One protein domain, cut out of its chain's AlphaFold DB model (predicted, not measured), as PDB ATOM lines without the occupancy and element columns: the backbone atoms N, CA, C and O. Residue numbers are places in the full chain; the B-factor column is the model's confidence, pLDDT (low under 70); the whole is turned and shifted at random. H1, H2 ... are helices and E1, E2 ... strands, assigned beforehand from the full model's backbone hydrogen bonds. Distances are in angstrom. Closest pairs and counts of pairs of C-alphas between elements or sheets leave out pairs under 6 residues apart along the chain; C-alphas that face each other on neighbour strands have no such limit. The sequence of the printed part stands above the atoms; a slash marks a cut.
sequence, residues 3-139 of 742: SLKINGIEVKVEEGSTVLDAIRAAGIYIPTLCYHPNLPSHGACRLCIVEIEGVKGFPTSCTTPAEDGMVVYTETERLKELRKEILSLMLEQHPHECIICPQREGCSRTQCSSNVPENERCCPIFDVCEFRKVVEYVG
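Overview. This is residues 3 to 139 of the 742 residues of an uncharacterized protein of Archaeoglobales archaeon (UniProt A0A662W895). This elongated domain has little regular structure: at one end H1 crosses one face of a small sheet, E2, E1, E3, the helical hairpin of H2 and H3 lies nearer the middle, and loops of residues 93 to 129 make the other end. The printed part has 137 residues, 44 in named elements, ordered E1, E2, H1, E3, H2, H3; class and sheet are mixed. It is loose, radius of gyration of the C-alphas 17.7 A, spanning 56 by 30 by 23 A.

Along the chain. Find C-alpha 3 at (-30.082, 12.862, -9.528), where E1, residues 3 to 6, begins; E2 is residues 9 to 13, E3 71 to 73, H1 19 to 25. H2, residues 77 to 92, runs 22.9 A; H3, residues 130 to 138, ends at (-9.464, 12.862, 10.064).

Arrangement. Look at N 6 and O 9, 2.9 A, in the antiparallel hairpin E1 and E2, and N 72 and O 5, 2.8 A, between parallel E1 and E3. H1 is on the sheet, height 7.1 A, across the strands. H2 touches H3 with residues 80 to 87 alone, C-alphas 84 and 138 closest at 6.5 A, opposite ways, a tilt of 38 degrees, only just steep. In H1, H2 and H3 every O i to N i+4 pair is within hydrogen-bond range.

Size, cuts and confidence. The printed part has no cut; links H1 to E3 and H2 to H3 are long. Look for pLDDT under 70 at residues 102 to 108 and 124 to 127.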
ATOM      1  N   SER A   3     -30.733  11.560  -9.719       94.00
ATOM      2  CA  SER A   3     -30.082  12.862  -9.528       94.00
ATOM      3  C   SER A   3     -30.118  13.257  -8.055       94.00
ATOM      4  O   SER A   3     -31.182  13.280  -7.443       94.00
ATOM      5  N   LEU A   4     -28.971  13.593  -7.474       96.00
ATOM      6  CA  LEU A   4     -28.859  14.032  -6.082       96.00
ATOM      7  C   LEU A   4     -27.772  15.098  -5.932       96.00
ATOM      8  O   LEU A   4     -26.937  15.278  -6.818       96.00
ATOM      9  N   LYS A   5     -27.789  15.828  -4.816       96.44
ATOM     10  CA  LYS A   5     -26.806  16.872  -4.511       96.44
ATOM     11  C   LYS A   5     -25.862  16.423  -3.405       96.44
ATOM     12  O   LYS A   5     -26.314  16.146  -2.298       96.44
ATOM     13  N   ILE A   6     -24.562  16.426  -3.680       94.62
ATOM     14  CA  ILE A   6     -23.505  16.177  -2.694       94.62
ATOM     15  C   ILE A   6     -22.765  17.493  -2.454       94.62
ATOM     16  O   ILE A   6     -22.154  18.025  -3.374       94.62
ATOM     17  N   ASN A   7     -22.844  18.058  -1.247       90.56
ATOM     18  CA  ASN A   7     -22.267  19.375  -0.917       90.56
ATOM     19  C   ASN A   7     -22.653  20.485  -1.921       90.56
ATOM     20  O   ASN A   7     -21.865  21.374  -2.227       90.56
ATOM     21  N   GLY A   8     -23.873  20.424  -2.467       89.31
ATOM     22  CA  GLY A   8     -24.363  21.360  -3.483       89.31
ATOM     23  C   GLY A   8     -23.994  21.016  -4.934       89.31
ATOM     24  O   GLY A   8     -24.595  21.594  -5.837       89.31
ATOM     25  N   ILE A   9     -23.095  20.054  -5.169       89.62
ATOM     26  CA  ILE A   9     -22.738  19.541  -6.501       89.62
ATOM     27  C   ILE A   9     -23.823  18.572  -6.967       89.62
ATOM     28  O   ILE A   9     -24.149  17.619  -6.259       89.62
ATOM     29  N   GLU A  10     -24.391  18.804  -8.148       92.81
ATOM     30  CA  GLU A  10     -25.369  17.896  -8.749       92.81
ATOM     31  C   GLU A  10     -24.660  16.697  -9.390       92.81
ATOM     32  O   GLU A  10     -23.774  16.859 -10.229       92.81
ATOM     33  N   VAL A  11     -25.052  15.489  -8.991       93.25
ATOM     34  CA  VAL A  11     -24.431  14.230  -9.412       93.25
ATOM     35  C   VAL A  11     -25.512  13.284  -9.907       93.25
ATOM     36  O   VAL A  11     -26.604  13.219  -9.341       93.25
ATOM     37  N   LYS A  12     -25.197  12.529 -10.962       94.62
ATOM     38  CA  LYS A  12     -26.073  11.487 -11.499       94.62
ATOM     39  C   LYS A  12     -25.411  10.129 -11.362       94.62
ATOM     40  O   LYS A  12     -24.292   9.947 -11.828       94.62
ATOM     41  N   VAL A  13     -26.126   9.188 -10.756       94.25
ATOM     42  CA  VAL A  13     -25.683   7.798 -10.589       94.25
ATOM     43  C   VAL A  13     -26.716   6.823 -11.134       94.25
ATOM     44  O   VAL A  13     -27.865   7.188 -11.411       94.25
ATOM     45  N   GLU A  14     -26.312   5.575 -11.329       95.12
ATOM     46  CA  GLU A  14     -27.226   4.518 -11.741       95.12
ATOM     47  C   GLU A  14     -28.230   4.180 -10.631       95.12
ATOM     48  O   GLU A  14     -28.041   4.474  -9.450       95.12
ATOM     49  N   GLU A  15     -29.363   3.603 -11.024       92.75
ATOM     50  CA  GLU A  15     -30.360   3.162 -10.051       92.75
ATOM     51  C   GLU A  15     -29.825   1.944  -9.284       92.75
ATOM     52  O   GLU A  15     -29.288   1.020  -9.888       92.75
ATOM     53  N   GLY A  16     -29.942   1.955  -7.953       91.38
ATOM     54  CA  GLY A  16     -29.350   0.934  -7.078       91.38
ATOM     55  C   GLY A  16     -27.974   1.292  -6.501       91.38
ATOM     56  O   GLY A  16     -27.489   0.569  -5.632       91.38
ATOM     57  N   SER A  17     -27.367   2.412  -6.913       94.12
ATOM     58  CA  SER A  17     -26.153   2.945  -6.282       94.12
ATOM     59  C   SER A  17     -26.388   3.374  -4.828       94.12
ATOM     60  O   SER A  17     -27.489   3.758  -4.426       94.12
ATOM     61  N   THR A  18     -25.327   3.343  -4.026       96.50
ATOM     62  CA  THR A  18     -25.327   3.873  -2.660       96.50
ATOM     63  C   THR A  18     -24.986   5.362  -2.643       96.50
ATOM     64  O   THR A  18     -24.424   5.911  -3.592       96.50
ATOM     65  N   VAL A  19     -25.260   6.032  -1.522       97.12
ATOM     66  CA  VAL A  19     -24.819   7.414  -1.296       97.12
ATOM     67  C   VAL A  19     -23.287   7.527  -1.370       97.12
ATOM     68  O   VAL A  19     -22.780   8.541  -1.835       97.12
ATOM     69  N   LEU A  20     -22.532   6.493  -0.970       95.88
ATOM     70  CA  LEU A  20     -21.068   6.479  -1.111       95.88
ATOM     71  C   LEU A  20     -20.626   6.514  -2.579       95.88
ATOM     72  O   LEU A  20     -19.669   7.215  -2.904       95.88
ATOM     73  N   ASP A  21     -21.320   5.790  -3.457       93.81
ATOM     74  CA  ASP A  21     -21.013   5.779  -4.892       93.81
ATOM     75  C   ASP A  21     -21.258   7.161  -5.506       93.81
ATOM     76  O   ASP A  21     -20.423   7.660  -6.256       93.81
ATOM     77  N   ALA A  22     -22.343   7.833  -5.104       95.38
ATOM     78  CA  ALA A  22     -22.626   9.209  -5.510       95.38
ATOM     79  C   ALA A  22     -21.583  10.213  -5.001       95.38
ATOM     80  O   ALA A  22     -21.151  11.084  -5.751       95.38
ATOM     81  N   ILE A  23     -21.130  10.077  -3.750       94.56
ATOM     82  CA  ILE A  23     -20.060  10.918  -3.188       94.56
ATOM     83  C   ILE A  23     -18.766  10.759  -3.994       94.56
ATOM     84  O   ILE A  23     -18.112  11.748  -4.315       94.56
ATOM     85  N   ARG A  24     -18.417   9.528  -4.375       90.06
ATOM     86  CA  ARG A  24     -17.219   9.265  -5.183       90.06
ATOM     87  C   ARG A  24     -17.351   9.736  -6.621       90.06
ATOM     88  O   ARG A  24     -16.387  10.264  -7.159       90.06
ATOM     89  N   ALA A  25     -18.531   9.599  -7.222       87.88
ATOM     90  CA  ALA A  25     -18.818  10.170  -8.534       87.88
ATOM     91  C   ALA A  25     -18.699  11.708  -8.533       87.88
ATOM     92  O   ALA A  25     -18.401  12.296  -9.567       87.88
ATOM     93  N   ALA A  26     -18.869  12.351  -7.371       86.75
ATOM     94  CA  ALA A  26     -18.615  13.778  -7.166       86.75
ATOM     95  C   ALA A  26     -17.122  14.136  -6.997       86.75
ATOM     96  O   ALA A  26     -16.809  15.305  -6.789       86.75
ATOM     97  N   GLY A  27     -16.208  13.157  -7.008       82.75
ATOM     98  CA  GLY A  27     -14.782  13.366  -6.734       82.75
ATOM     99  C   GLY A  27     -14.449  13.612  -5.258       82.75
ATOM    100  O   GLY A  27     -13.342  14.035  -4.942       82.75
ATOM    101  N   ILE A  28     -15.387  13.358  -4.339       86.75
ATOM    102  CA  ILE A  28     -15.206  13.643  -2.913       86.75
ATOM    103  C   ILE A  28     -14.718  12.385  -2.191       86.75
ATOM    104  O   ILE A  28     -15.344  11.322  -2.240       86.75
ATOM    105  N   TYR A  29     -13.608  12.510  -1.464       89.38
ATOM    106  CA  TYR A  29     -13.154  11.463  -0.559       89.38
ATOM    107  C   TYR A  29     -13.989  11.460   0.726       89.38
ATOM    108  O   TYR A  29     -14.250  12.499   1.329       89.38
ATOM    109  N   ILE A  30     -14.384  10.271   1.180       92.62
ATOM    110  CA  ILE A  30     -14.984  10.081   2.499       92.62
ATOM    111  C   ILE A  30     -14.272   8.930   3.221       92.62
ATOM    112  O   ILE A  30     -14.109   7.851   2.638       92.62
ATOM    113  N   PRO A  31     -13.853   9.112   4.488       94.19
ATOM    114  CA  PRO A  31     -13.069   8.102   5.183       94.19
ATOM    115  C   PRO A  31     -13.803   6.768   5.337       94.19
ATOM    116  O   PRO A  31     -14.947   6.704   5.800       94.19
ATOM    117  N   THR A  32     -13.122   5.675   4.990       94.94
ATOM    118  CA  THR A  32     -13.629   4.311   5.175       94.94
ATOM    119  C   THR A  32     -12.512   3.354   5.586       94.94
ATOM    120  O   THR A  32     -11.408   3.432   5.069       94.94
ATOM    121  N   LEU A  33     -12.809   2.417   6.495       95.12
ATOM    122  CA  LEU A  33     -11.871   1.348   6.896       95.12
ATOM    123  C   LEU A  33     -12.452  -0.055   6.750       95.12
ATOM    124  O   LEU A  33     -11.721  -1.016   6.556       95.12
ATOM    125  N   CYS A  34     -13.774  -0.210   6.869       95.44
ATOM    126  CA  CYS A  34     -14.426  -1.495   6.598       95.44
ATOM    127  C   CYS A  34     -14.839  -1.638   5.127       95.44
ATOM    128  O   CYS A  34     -15.033  -2.752   4.662       95.44
ATOM    129  N   TYR A  35     -14.961  -0.553   4.364       95.38
ATOM    130  CA  TYR A  35     -15.288  -0.638   2.939       95.38
ATOM    131  C   TYR A  35     -14.094  -1.170   2.137       95.38
ATOM    132  O   TYR A  35     -12.958  -0.842   2.470       95.38
ATOM    133  N   HIS A  36     -14.347  -1.952   1.090       94.69
ATOM    134  CA  HIS A  36     -13.366  -2.348   0.077       94.69
ATOM    135  C   HIS A  36     -14.111  -2.541  -1.256       94.69
ATOM    136  O   HIS A  36     -15.209  -3.094  -1.196       94.69
ATOM    137  N   PRO A  37     -13.569  -2.139  -2.422       91.88
ATOM    138  CA  PRO A  37     -14.281  -2.235  -3.703       91.88
ATOM    139  C   PRO A  37     -14.791  -3.644  -4.030       91.88
ATOM    140  O   PRO A  37     -15.954  -3.821  -4.367       91.88
ATOM    141  N   ASN A  38     -13.963  -4.667  -3.810       92.94
ATOM    142  CA  ASN A  38     -14.353  -6.059  -4.067       92.94
ATOM    143  C   ASN A  38     -15.192  -6.719  -2.954       92.94
ATOM    144  O   ASN A  38     -15.342  -7.938  -2.974       92.94
ATOM    145  N   LEU A  39     -15.689  -5.977  -1.953       94.06
ATOM    146  CA  LEU A  39     -16.466  -6.543  -0.840       94.06
ATOM    147  C   LEU A  39     -17.834  -5.869  -0.693       94.06
ATOM    148  O   LEU A  39     -17.912  -4.642  -0.762       94.06
ATOM    149  N   PRO A  40     -18.897  -6.624  -0.352       89.75
ATOM    150  CA  PRO A  40     -20.194  -6.039  -0.025       89.75
ATOM    151  C   PRO A  40     -20.095  -5.015   1.110       89.75
ATOM    152  O   PRO A  40     -19.395  -5.245   2.103       89.75
ATOM    153  N   SER A  41     -20.817  -3.900   1.000       89.81
ATOM    154  CA  SER A  41     -20.846  -2.853   2.026       89.81
ATOM    155  C   SER A  41     -21.284  -3.373   3.398       89.81
ATOM    156  O   SER A  41     -22.195  -4.186   3.515       89.81
ATOM    157  N   HIS A  42     -20.632  -2.880   4.458       90.31
ATOM    158  CA  HIS A  42     -20.820  -3.387   5.825       90.31
ATOM    159  C   HIS A  42     -21.204  -2.315   6.856       90.31
ATOM    160  O   HIS A  42     -21.887  -2.618   7.828       90.31
ATOM    161  N   GLY A  43     -20.755  -1.065   6.691       92.56
ATOM    162  CA  GLY A  43     -21.093   0.043   7.599       92.56
ATOM    163  C   GLY A  43     -20.458   0.003   8.999       92.56
ATOM    164  O   GLY A  43     -20.553   0.995   9.719       92.56
ATOM    165  N   ALA A  44     -19.756  -1.069   9.388       92.31
ATOM    166  CA  ALA A  44     -19.273  -1.257  10.763       92.31
ATOM    167  C   ALA A  44     -18.281  -0.193  11.257       92.31
ATOM    168  O   ALA A  44     -18.335   0.189  12.420       92.31
ATOM    169  N   CYS A  45     -17.401   0.330  10.392       94.50
ATOM    170  CA  CYS A  45     -16.425   1.341  10.824       94.50
ATOM    171  C   CYS A  45     -17.048   2.716  11.113       94.50
ATOM    172  O   CYS A  45     -16.389   3.550  11.713       94.50
ATOM    173  N   ARG A  46     -18.273   2.981  10.634       95.88
ATOM    174  CA  ARG A  46     -19.007   4.254  10.783       95.88
ATOM    175  C   ARG A  46     -18.285   5.553  10.382       95.88
ATOM    176  O   ARG A  46     -18.841   6.620  10.583       95.88
ATOM    177  N   LEU A  47     -17.117   5.509   9.745       96.31
ATOM    178  CA  LEU A  47     -16.416   6.727   9.310       96.31
ATOM    179  C   LEU A  47     -17.096   7.441   8.131       96.31
ATOM    180  O   LEU A  47     -17.058   8.666   8.028       96.31
ATOM    181  N   CYS A  48     -17.806   6.683   7.295       96.25
ATOM    182  CA  CYS A  48     -18.532   7.192   6.130       96.25
ATOM    183  C   CYS A  48     -19.910   7.795   6.454       96.25
ATOM    184  O   CYS A  48     -20.795   7.819   5.594       96.25
ATOM    185  N   ILE A  49     -20.128   8.213   7.701       97.88
ATOM    186  CA  ILE A  49     -21.353   8.904   8.104       97.88
ATOM    187  C   ILE A  49     -21.516  10.225   7.353       97.88
ATOM    188  O   ILE A  49     -20.528  10.914   7.076       97.88
ATOM    189  N   VAL A  50     -22.765  10.551   7.037       97.75
ATOM    190  CA  VAL A  50     -23.175  11.761   6.314       97.75
ATOM    191  C   VAL A  50     -24.420  12.368   6.952       97.75
ATOM    192  O   VAL A  50     -25.130  11.693   7.698       97.75
ATOM    193  N   GLU A  51     -24.690  13.635   6.657       97.75
ATOM    194  CA  GLU A  51     -25.971  14.280   6.953       97.75
ATOM    195  C   GLU A  51     -26.814  14.321   5.678       97.75
ATOM    196  O   GLU A  51     -26.299  14.649   4.612       97.75
ATOM    197  N   ILE A  52     -28.097  13.978   5.779       96.94
ATOM    198  CA  ILE A  52     -29.039  14.005   4.653       96.94
ATOM    199  C   ILE A  52     -30.233  14.865   5.064       96.94
ATOM    200  O   ILE A  52     -30.806  14.645   6.135       96.94
ATOM    201  N   GLU A  53     -30.612  15.845   4.242       96.25
ATOM    202  CA  GLU A  53     -31.755  16.714   4.543       96.25
ATOM    203  C   GLU A  53     -33.036  15.899   4.773       96.25
ATOM    204  O   GLU A  53     -33.363  14.975   4.031       96.25
ATOM    205  N   GLY A  54     -33.771  16.227   5.838       92.19
ATOM    206  CA  GLY A  54     -35.007  15.531   6.207       92.19
ATOM    207  C   GLY A  54     -34.818  14.169   6.892       92.19
ATOM    208  O   GLY A  54     -35.780  13.647   7.458       92.19
ATOM    209  N   VAL A  55     -33.600  13.617   6.934       93.38
ATOM    210  CA  VAL A  55     -33.292  12.353   7.620       93.38
ATOM    211  C   VAL A  55     -32.753  12.632   9.023       93.38
ATOM    212  O   VAL A  55     -31.885  13.475   9.230       93.38
ATOM    213  N   LYS A  56     -33.266  11.917  10.031       91.81
ATOM    214  CA  LYS A  56     -32.759  12.029  11.408       91.81
ATOM    215  C   LYS A  56     -31.489  11.196  11.596       91.81
ATOM    216  O   LYS A  56     -31.474  10.011  11.273       91.81
ATOM    217  N   GLY A  57     -30.490  11.782  12.252       93.50
ATOM    218  CA  GLY A  57     -29.238  11.109  12.609       93.50
ATOM    219  C   GLY A  57     -28.194  11.147  11.493       93.50
ATOM    220  O   GLY A  57     -28.313  11.921  10.551       93.50
ATOM    221  N   PHE A  58     -27.166  10.306  11.628       96.25
ATOM    222  CA  PHE A  58     -26.012  10.261  10.725       96.25
ATOM    223  C   PHE A  58     -25.904   8.862  10.095       96.25
ATOM    224  O   PHE A  58     -25.210   7.984  10.637       96.25
ATOM    225  N   PRO A  59     -26.671   8.581   9.025       96.62
ATOM    226  CA  PRO A  59     -26.604   7.299   8.336       96.62
ATOM    227  C   PRO A  59     -25.232   7.096   7.677       96.62
ATOM    228  O   PRO A  59     -24.509   8.042   7.373       96.62
ATOM    229  N   THR A  60     -24.856   5.837   7.465       97.56
ATOM    230  CA  THR A  60     -23.626   5.469   6.756       97.56
ATOM    231  C   THR A  60     -23.852   5.508   5.252       97.56
ATOM    232  O   THR A  60     -24.693   4.772   4.736       97.56
ATOM    233  N   SER A  61     -23.068   6.308   4.531       97.12
ATOM    234  CA  SER A  61     -23.205   6.449   3.072       97.12
ATOM    235  C   SER A  61     -23.021   5.128   2.317       97.12
ATOM    236  O   SER A  61     -23.733   4.879   1.351       97.12
ATOM    237  N   CYS A  62     -22.138   4.236   2.789       95.25
ATOM    238  CA  CYS A  62     -21.857   2.956   2.121       95.25
ATOM    239  C   CYS A  62     -23.018   1.950   2.118       95.25
ATOM    240  O   CYS A  62     -22.989   1.005   1.340       95.25
ATOM    241  N   THR A  63     -24.014   2.107   2.992       96.19
ATOM    242  CA  THR A  63     -25.176   1.200   3.086       96.19
ATOM    243  C   THR A  63     -26.498   1.908   2.818       96.19
ATOM    244  O   THR A  63     -27.545   1.272   2.878       96.19
ATOM    245  N   THR A  64     -26.473   3.221   2.597       96.62
ATOM    246  CA  THR A  64     -27.679   4.012   2.341       96.62
ATOM    247  C   THR A  64     -27.898   4.063   0.831       96.62
ATOM    248  O   THR A  64     -26.986   4.515   0.136       96.62
ATOM    249  N   PRO A  65     -29.044   3.600   0.304       96.31
ATOM    250  CA  PRO A  65     -29.375   3.750  -1.112       96.31
ATOM    251  C   PRO A  65     -29.438   5.228  -1.513       96.31
ATOM    252  O   PRO A  65     -29.911   6.054  -0.732       96.31
ATOM    253  N   ALA A  66     -28.959   5.564  -2.710       96.50
ATOM    254  CA  ALA A  66     -29.170   6.886  -3.286       96.50
ATOM    255  C   ALA A  66     -30.613   6.997  -3.805       96.50
ATOM    256  O   ALA A  66     -31.082   6.107  -4.511       96.50
ATOM    257  N   GLU A  67     -31.305   8.088  -3.479       96.12
ATOM    258  CA  GLU A  67     -32.658   8.386  -3.965       96.12
ATOM    259  C   GLU A  67     -32.692   9.751  -4.663       96.12
ATOM    260  O   GLU A  67     -31.867  10.631  -4.396       96.12
ATOM    261  N   ASP A  68     -33.644   9.917  -5.582       95.31
ATOM    262  CA  ASP A  68     -33.748  11.123  -6.403       95.31
ATOM    263  C   ASP A  68     -34.110  12.339  -5.543       95.31
ATOM    264  O   ASP A  68     -34.973  12.276  -4.667       95.31
ATOM    265  N   GLY A  69     -33.418  13.451  -5.773       94.44
ATOM    266  CA  GLY A  69     -33.590  14.687  -5.018       94.44
ATOM    267  C   GLY A  69     -32.941  14.702  -3.630       94.44
ATOM    268  O   GLY A  69     -33.094  15.702  -2.929       94.44
ATOM    269  N   MET A  70     -32.202  13.659  -3.222       97.12
ATOM    270  CA  MET A  70     -31.449  13.688  -1.962       97.12
ATOM    271  C   MET A  70     -30.451  14.856  -1.928       97.12
ATOM    272  O   MET A  70     -29.781  15.157  -2.916       97.12
ATOM    273  N   VAL A  71     -30.311  15.482  -0.757       97.56
ATOM    274  CA  VAL A  71     -29.287  16.498  -0.476       97.56
ATOM    275  C   VAL A  71     -28.424  15.989   0.669       97.56
ATOM    276  O   VAL A  71     -28.915  15.775   1.778       97.56
ATOM    277  N   VAL A  72     -27.147  15.752   0.380       97.38
ATOM    278  CA  VAL A  72     -26.191  15.093   1.271       97.38
ATOM    279  C   VAL A  72     -25.030  16.032   1.579       97.38
ATOM    280  O   VAL A  72     -24.436  16.616   0.670       97.38
ATOM    281  N   TYR A  73     -24.665  16.122   2.855       95.94
ATOM    282  CA  TYR A  73     -23.497  16.849   3.343       95.94
ATOM    283  C   TYR A  73     -22.463  15.878   3.917       95.94
ATOM    284  O   TYR A  73     -22.797  15.001   4.721       95.94
ATOM    285  N   THR A  74     -21.197  16.041   3.527       93.31
ATOM    286  CA  THR A  74     -20.113  15.124   3.927       93.31
ATOM    287  C   THR A  74     -19.142  15.708   4.955       93.31
ATOM    288  O   THR A  74     -18.420  14.930   5.586       93.31
ATOM    289  N   GLU A  75     -19.133  17.032   5.165       89.25
ATOM    290  CA  GLU A  75     -18.123  17.740   5.978       89.25
ATOM    291  C   GLU A  75     -18.683  18.814   6.929       89.25
ATOM    292  O   GLU A  75     -18.131  19.903   7.081       89.25
ATOM    293  N   THR A  76     -19.777  18.525   7.626       92.44
ATOM    294  CA  THR A  76     -20.237  19.411   8.706       92.44
ATOM    295  C   THR A  76     -19.325  19.296   9.936       92.44
ATOM    296  O   THR A  76     -18.719  18.251  10.185       92.44
ATOM    297  N   GLU A  77     -19.275  20.334  10.775       91.50
ATOM    298  CA  GLU A  77     -18.515  20.295  12.039       91.50
ATOM    299  C   GLU A  77     -18.953  19.140  12.953       91.50
ATOM    300  O   GLU A  77     -18.133  18.489  13.597       91.50
ATOM    301  N   ARG A  78     -20.249  18.801  12.942       93.19
ATOM    302  CA  ARG A  78     -20.780  17.640  13.670       93.19
ATOM    303  C   ARG A  78     -20.212  16.324  13.149       93.19
ATOM    304  O   ARG A  78     -19.837  15.472  13.951       93.19
ATOM    305  N   LEU A  79     -20.141  16.148  11.828       95.12
ATOM    306  CA  LEU A  79     -19.563  14.951  11.217       95.12
ATOM    307  C   LEU A  79     -18.068  14.828  11.524       95.12
ATOM    308  O   LEU A  79     -17.609  13.726  11.828       95.12
ATOM    309  N   LYS A  80     -17.320  15.938  11.481       92.50
ATOM    310  CA  LYS A  80     -15.887  15.960  11.816       92.50
ATOM    311  C   LYS A  80     -15.646  15.481  13.248       92.50
ATOM    312  O   LYS A  80     -14.864  14.555  13.452       92.50
ATOM    313  N   GLU A  81     -16.368  16.034  14.221       93.44
ATOM    314  CA  GLU A  81     -16.233  15.633  15.626       93.44
ATOM    315  C   GLU A  81     -16.647  14.173  15.863       93.44
ATOM    316  O   GLU A  81     -15.911  13.419  16.500       93.44
ATOM    317  N   LEU A  82     -17.754  13.717  15.268       94.94
ATOM    318  CA  LEU A  82     -18.180  12.316  15.377       94.94
ATOM    319  C   LEU A  82     -17.154  11.337  14.788       94.94
ATOM    320  O   LEU A  82     -16.921  10.272  15.359       94.94
ATOM    321  N   ARG A  83     -16.518  11.676  13.659       95.81
ATOM    322  CA  ARG A  83     -15.462  10.837  13.069       95.81
ATOM    323  C   ARG A  83     -14.246  10.742  13.993       95.81
ATOM    324  O   ARG A  83     -13.745   9.636  14.192       95.81
ATOM    325  N   LYS A  84     -13.819  11.854  14.607       94.31
ATOM    326  CA  LYS A  84     -12.737  11.855  15.608       94.31
ATOM    327  C   LYS A  84     -13.091  11.002  16.829       94.31
ATOM    328  O   LYS A  84     -12.239  10.264  17.318       94.31
ATOM    329  N   GLU A  85     -14.336  11.053  17.303       93.62
ATOM    330  CA  GLU A  85     -14.812  10.207  18.408       93.62
ATOM    331  C   GLU A  85     -14.771   8.719  18.062       93.62
ATOM    332  O   GLU A  85     -14.260   7.916  18.843       93.62
ATOM    333  N   ILE A  86     -15.249   8.348  16.873       94.56
ATOM    334  CA  ILE A  86     -15.210   6.964  16.390       94.56
ATOM    335  C   ILE A  86     -13.764   6.461  16.295       94.56
ATOM    336  O   ILE A  86     -13.478   5.346  16.730       94.56
ATOM    337  N   LEU A  87     -12.845   7.271  15.761       93.94
ATOM    338  CA  LEU A  87     -11.429   6.902  15.692       93.94
ATOM    339  C   LEU A  87     -10.792   6.791  17.073       93.94
ATOM    340  O   LEU A  87     -10.030   5.858  17.295       93.94
ATOM    341  N   SER A  88     -11.137   7.675  18.011       91.88
ATOM    342  CA  SER A  88     -10.657   7.606  19.397       91.88
ATOM    343  C   SER A  88     -10.989   6.252  20.042       91.88
ATOM    344  O   SER A  88     -10.109   5.612  20.614       91.88
ATOM    345  N   LEU A  89     -12.212   5.743  19.834       90.50
ATOM    346  CA  LEU A  89     -12.626   4.413  20.306       90.50
ATOM    347  C   LEU A  89     -11.860   3.266  19.624       90.50
ATOM    348  O   LEU A  89     -11.574   2.249  20.252       90.50
ATOM    349  N   MET A  90     -11.521   3.402  18.337       91.56
ATOM    350  CA  MET A  90     -10.699   2.402  17.640       91.56
ATOM    351  C   MET A  90      -9.250   2.405  18.140       91.56
ATOM    352  O   MET A  90      -8.655   1.341  18.297       91.56
ATOM    353  N   LEU A  91      -8.687   3.590  18.393       90.38
ATOM    354  CA  LEU A  91      -7.314   3.777  18.869       90.38
ATOM    355  C   LEU A  91      -7.138   3.305  20.316       90.38
ATOM    356  O   LEU A  91      -6.081   2.783  20.651       90.38
ATOM    357  N   GLU A  92      -8.175   3.368  21.153       88.50
ATOM    358  CA  GLU A  92      -8.153   2.749  22.488       88.50
ATOM    359  C   GLU A  92      -7.827   1.241  22.426       88.50
ATOM    360  O   GLU A  92      -7.201   0.696  23.335       88.50
ATOM    361  N   GLN A  93      -8.189   0.578  21.323       86.06
ATOM    362  CA  GLN A  93      -7.993  -0.856  21.084       86.06
ATOM    363  C   GLN A  93      -6.872  -1.168  20.075       86.06
ATOM    364  O   GLN A  93      -6.699  -2.331  19.698       86.06
ATOM    365  N   HIS A  94      -6.107  -0.161  19.637       88.75
ATOM    366  CA  HIS A  94      -5.031  -0.306  18.655       88.75
ATOM    367  C   HIS A  94      -3.765   0.465  19.076       88.75
ATOM    368  O   HIS A  94      -3.862   1.647  19.415       88.75
ATOM    369  N   PRO A  95      -2.561  -0.133  18.994       88.19
ATOM    370  CA  PRO A  95      -1.311   0.574  19.274       88.19
ATOM    371  C   PRO A  95      -1.150   1.833  18.407       88.19
ATOM    372  O   PRO A  95      -1.005   1.745  17.187       88.19
ATOM    373  N   HIS A  96      -1.170   3.014  19.026       86.12
ATOM    374  CA  HIS A  96      -1.215   4.289  18.299       86.12
ATOM    375  C   HIS A  96      -0.165   5.319  18.724       86.12
ATOM    376  O   HIS A  96      -0.079   6.371  18.096       86.12
ATOM    377  N   GLU A  97       0.685   5.016  19.707       82.94
ATOM    378  CA  GLU A  97       1.737   5.929  20.190       82.94
ATOM    379  C   GLU A  97       2.651   6.418  19.053       82.94
ATOM    380  O   GLU A  97       3.007   7.589  18.970       82.94
ATOM    381  N   CYS A  98       2.982   5.540  18.099       79.75
ATOM    382  CA  CYS A  98       3.779   5.935  16.934       79.75
ATOM    383  C   CYS A  98       2.994   6.751  15.897       79.75
ATOM    384  O   CYS A  98       3.613   7.480  15.129       79.75
ATOM    385  N   ILE A  99       1.663   6.630  15.847       80.00
ATOM    386  CA  ILE A  99       0.824   7.393  14.910       80.00
ATOM    387  C   ILE A  99       0.811   8.869  15.324       80.00
ATOM    388  O   ILE A  99       0.916   9.737  14.466       80.00
ATOM    389  N   ILE A 100       0.765   9.157  16.629       74.75
ATOM    390  CA  ILE A 100       0.768  10.525  17.185       74.75
ATOM    391  C   ILE A 100       2.165  11.103  17.436       74.75
ATOM    392  O   ILE A 100       2.289  12.234  17.900       74.75
ATOM    393  N   CYS A 101       3.226  10.340  17.178       75.31
ATOM    394  CA  CYS A 101       4.578  10.761  17.517       75.31
ATOM    395  C   CYS A 101       5.064  11.877  16.571       75.31
ATOM    396  O   CYS A 101       5.082  11.666  15.359       75.31
ATOM    397  N   PRO A 102       5.547  13.025  17.084       69.25
ATOM    398  CA  PRO A 102       6.097  14.086  16.237       69.25
ATOM    399  C   PRO A 102       7.413  13.674  15.556       69.25
ATOM    400  O   PRO A 102       7.743  14.180  14.495       69.25
ATOM    401  N   GLN A 103       8.149  12.706  16.120       68.56
ATOM    402  CA  GLN A 103       9.403  12.171  15.561       68.56
ATOM    403  C   GLN A 103       9.179  10.945  14.657       68.56
ATOM    404  O   GLN A 103      10.088  10.139  14.455       68.56
ATOM    405  N   ARG A 104       7.949  10.724  14.178       67.81
ATOM    406  CA  ARG A 104       7.585   9.506  13.433       67.81
ATOM    407  C   ARG A 104       8.285   9.393  12.079       67.81
ATOM    408  O   ARG A 104       8.600   8.281  11.654       67.81
ATOM    409  N   GLU A 105       8.538  10.515  11.410       58.25
ATOM    410  CA  GLU A 105       9.253  10.534  10.135       58.25
ATOM    411  C   GLU A 105      10.751  10.301  10.338       58.25
ATOM    412  O   GLU A 105      11.376  10.924  11.187       58.25
ATOM    413  N   GLY A 106      11.338   9.366   9.585       56.44
ATOM    414  CA  GLY A 106      12.755   9.008   9.736       56.44
ATOM    415  C   GLY A 106      13.082   8.192  10.996       56.44
ATOM    416  O   GLY A 106      14.244   7.856  11.225       56.44
ATOM    417  N   CYS A 107      12.080   7.817  11.801       67.81
ATOM    418  CA  CYS A 107      12.269   6.942  12.955       67.81
ATOM    419  C   CYS A 107      12.834   5.581  12.514       67.81
ATOM    420  O   CYS A 107      12.237   4.890  11.688       67.81
ATOM    421  N   SER A 108      13.945   5.143  13.120       69.44
ATOM    422  CA  SER A 108      14.575   3.849  12.810       69.44
ATOM    423  C   SER A 108      13.704   2.639  13.170       69.44
ATOM    424  O   SER A 108      14.002   1.524  12.743       69.44
ATOM    425  N   ARG A 109      12.661   2.840  13.993       70.88
ATOM    426  CA  ARG A 109      11.728   1.837  14.550       70.88
ATOM    427  C   ARG A 109      12.379   0.715  15.376       70.88
ATOM    428  O   ARG A 109      11.670  -0.011  16.067       70.88
ATOM    429  N   THR A 110      13.706   0.614  15.387       71.62
ATOM    430  CA  THR A 110      14.489  -0.344  16.182       71.62
ATOM    431  C   THR A 110      14.776   0.176  17.589       71.62
ATOM    432  O   THR A 110      14.775  -0.598  18.545       71.62
ATOM    433  N   GLN A 111      14.955   1.490  17.751       75.31
ATOM    434  CA  GLN A 111      15.140   2.150  19.046       75.31
ATOM    435  C   GLN A 111      14.187   3.341  19.161       75.31
ATOM    436  O   GLN A 111      14.110   4.172  18.262       75.31
ATOM    437  N   CYS A 112      13.438   3.412  20.264       80.31
ATOM    438  CA  CYS A 112      12.493   4.498  20.512       80.31
ATOM    439  C   CYS A 112      13.126   5.532  21.445       80.31
ATOM    440  O   CYS A 112      13.413   5.218  22.597       80.31
ATOM    441  N   SER A 113      13.291   6.765  20.961       79.44
ATOM    442  CA  SER A 113      13.787   7.917  21.733       79.44
ATOM    443  C   SER A 113      12.919   8.217  22.960       79.44
ATOM    444  O   SER A 113      13.431   8.567  24.020       79.44
ATOM    445  N   SER A 114      11.606   8.020  22.834       79.31
ATOM    446  CA  SER A 114      10.625   8.203  23.908       79.31
ATOM    447  C   SER A 114      10.435   6.964  24.793       79.31
ATOM    448  O   SER A 114       9.566   6.972  25.660       79.31
ATOM    449  N   ASN A 115      11.217   5.892  24.592       82.56
ATOM    450  CA  ASN A 115      11.128   4.632  25.342       82.56
ATOM    451  C   ASN A 115       9.723   3.996  25.387       82.56
ATOM    452  O   ASN A 115       9.400   3.268  26.326       82.56
ATOM    453  N   VAL A 116       8.892   4.218  24.362       82.50
ATOM    454  CA  VAL A 116       7.600   3.527  24.222       82.50
ATOM    455  C   VAL A 116       7.865   2.019  24.104       82.50
ATOM    456  O   VAL A 116       8.708   1.635  23.289       82.50
ATOM    457  N   PRO A 117       7.211   1.141  24.881       82.62
ATOM    458  CA  PRO A 117       7.359  -0.312  24.758       82.62
ATOM    459  C   PRO A 117       6.988  -0.831  23.363       82.62
ATOM    460  O   PRO A 117       6.062  -0.321  22.747       82.62
ATOM    461  N   GLU A 118       7.680  -1.854  22.848       79.31
ATOM    462  CA  GLU A 118       7.470  -2.359  21.475       79.31
ATOM    463  C   GLU A 118       6.022  -2.792  21.192       79.31
ATOM    464  O   GLU A 118       5.493  -2.518  20.122       79.31
ATOM    465  N   ASN A 119       5.349  -3.381  22.176       76.50
ATOM    466  CA  ASN A 119       3.947  -3.798  22.104       76.50
ATOM    467  C   ASN A 119       2.928  -2.641  22.146       76.50
ATOM    468  O   ASN A 119       1.735  -2.878  21.983       76.50
ATOM    469  N   GLU A 120       3.381  -1.412  22.391       81.00
ATOM    470  CA  GLU A 120       2.577  -0.184  22.315       81.00
ATOM    471  C   GLU A 120       2.903   0.629  21.046       81.00
ATOM    472  O   GLU A 120       2.225   1.612  20.738       81.00
ATOM    473  N   ARG A 121       3.927   0.215  20.283       78.25
ATOM    474  CA  ARG A 121       4.332   0.845  19.021       78.25
ATOM    475  C   ARG A 121       3.459   0.361  17.862       78.25
ATOM    476  O   ARG A 121       2.899  -0.732  17.884       78.25
ATOM    477  N   CYS A 122       3.378   1.177  16.814       71.25
ATOM    478  CA  CYS A 122       2.686   0.794  15.584       71.25
ATOM    479  C   CYS A 122       3.500  -0.247  14.787       71.25
ATOM    480  O   CYS A 122       4.705  -0.418  14.979       71.25
ATOM    481  N   CYS A 123       2.819  -0.967  13.900       70.00
ATOM    482  CA  CYS A 123       3.352  -2.133  13.206       70.00
ATOM    483  C   CYS A 123       4.463  -1.819  12.170       70.00
ATOM    484  O   CYS A 123       4.586  -0.686  11.706       70.00
ATOM    485  N   PRO A 124       5.228  -2.835  11.714       64.62
ATOM    486  CA  PRO A 124       6.294  -2.667  10.718       64.62
ATOM    487  C   PRO A 124       5.825  -2.199   9.335       64.62
ATOM    488  O   PRO A 124       6.642  -1.709   8.563       64.62
ATOM    489  N   ILE A 125       4.531  -2.335   9.010       62.31
ATOM    490  CA  ILE A 125       3.962  -1.870   7.733       62.31
ATOM    491  C   ILE A 125       3.500  -0.403   7.788       62.31
ATOM    492  O   ILE A 125       2.678   0.015   6.977       62.31
ATOM    493  N   PHE A 126       3.999   0.368   8.760       62.22
ATOM    494  CA  PHE A 126       3.605   1.751   9.050       62.22
ATOM    495  C   PHE A 126       3.476   2.630   7.797       62.22
ATOM    496  O   PHE A 126       2.507   3.376   7.670       62.22
ATOM    497  N   ASP A 127       4.399   2.499   6.844       61.03
ATOM    498  CA  ASP A 127       4.454   3.355   5.651       61.03
ATOM    499  C   ASP A 127       3.264   3.136   4.703       61.03
ATOM    500  O   ASP A 127       2.793   4.083   4.077       61.03
ATOM    501  N   VAL A 128       2.696   1.926   4.682       71.50
ATOM    502  CA  VAL A 128       1.560   1.540   3.823       71.50
ATOM    503  C   VAL A 128       0.269   1.260   4.606       71.50
ATOM    504  O   VAL A 128      -0.694   0.738   4.052       71.50
ATOM    505  N   CYS A 129       0.224   1.594   5.898       83.88
ATOM    506  CA  CYS A 129      -0.932   1.352   6.762       83.88
ATOM    507  C   CYS A 129      -2.114   2.271   6.396       83.88
ATOM    508  O   CYS A 129      -2.058   3.483   6.618       83.88
ATOM    509  N   GLU A 130      -3.210   1.697   5.888       90.00
ATOM    510  CA  GLU A 130      -4.431   2.449   5.553       90.00
ATOM    511  C   GLU A 130      -5.029   3.138   6.782       90.00
ATOM    512  O   GLU A 130      -5.451   4.292   6.712       90.00
ATOM    513  N   PHE A 131      -5.047   2.439   7.926       92.00
ATOM    514  CA  PHE A 131      -5.603   2.984   9.160       92.00
ATOM    515  C   PHE A 131      -4.872   4.245   9.606       92.00
ATOM    516  O   PHE A 131      -5.519   5.227   9.959       92.00
ATOM    517  N   ARG A 132      -3.537   4.253   9.497       87.25
ATOM    518  CA  ARG A 132      -2.720   5.441   9.759       87.25
ATOM    519  C   ARG A 132      -3.134   6.600   8.855       87.25
ATOM    520  O   ARG A 132      -3.465   7.655   9.380       87.25
ATOM    521  N   LYS A 133      -3.167   6.391   7.531       86.75
ATOM    522  CA  LYS A 133      -3.520   7.446   6.562       86.75
ATOM    523  C   LYS A 133      -4.893   8.056   6.871       86.75
ATOM    524  O   LYS A 133      -5.068   9.267   6.837       86.75
ATOM    525  N   VAL A 134      -5.872   7.219   7.222       91.62
ATOM    526  CA  VAL A 134      -7.216   7.680   7.606       91.62
ATOM    527  C   VAL A 134      -7.201   8.482   8.908       91.62
ATOM    528  O   VAL A 134      -7.890   9.496   9.003       91.62
ATOM    529  N   VAL A 135      -6.438   8.039   9.906       90.62
ATOM    530  CA  VAL A 135      -6.305   8.740  11.190       90.62
ATOM    531  C   VAL A 135      -5.610  10.091  11.022       90.62
ATOM    532  O   VAL A 135      -6.045  11.066  11.625       90.62
ATOM    533  N   GLU A 136      -4.584  10.168  10.175       84.62
ATOM    534  CA  GLU A 136      -3.902  11.419   9.824       84.62
ATOM    535  C   GLU A 136      -4.857  12.398   9.133       84.62
ATOM    536  O   GLU A 136      -4.931  13.554   9.533       84.62
ATOM    537  N   TYR A 137      -5.654  11.915   8.178       87.69
ATOM    538  CA  TYR A 137      -6.614  12.743   7.449       87.69
ATOM    539  C   TYR A 137      -7.758  13.280   8.328       87.69
ATOM    540  O   TYR A 137      -8.150  14.436   8.214       87.69
ATOM    541  N   VAL A 138      -8.335  12.448   9.203       90.69
ATOM    542  CA  VAL A 138      -9.464  12.862  10.064       90.69
ATOM    543  C   VAL A 138      -8.995  13.656  11.290       90.69
ATOM    544  O   VAL A 138      -9.731  14.500  11.808       90.69
ATOM    545  N   GLY A 139      -7.790  13.365  11.772       86.69
ATOM    546  CA  GLY A 139      -7.276  13.851  13.043       86.69
ATOM    547  C   GLY A 139      -7.741  13.018  14.240       86.69
ATOM    548  O   GLY A 139      -8.701  12.245  14.190       86.69
TER     549      GLY A 139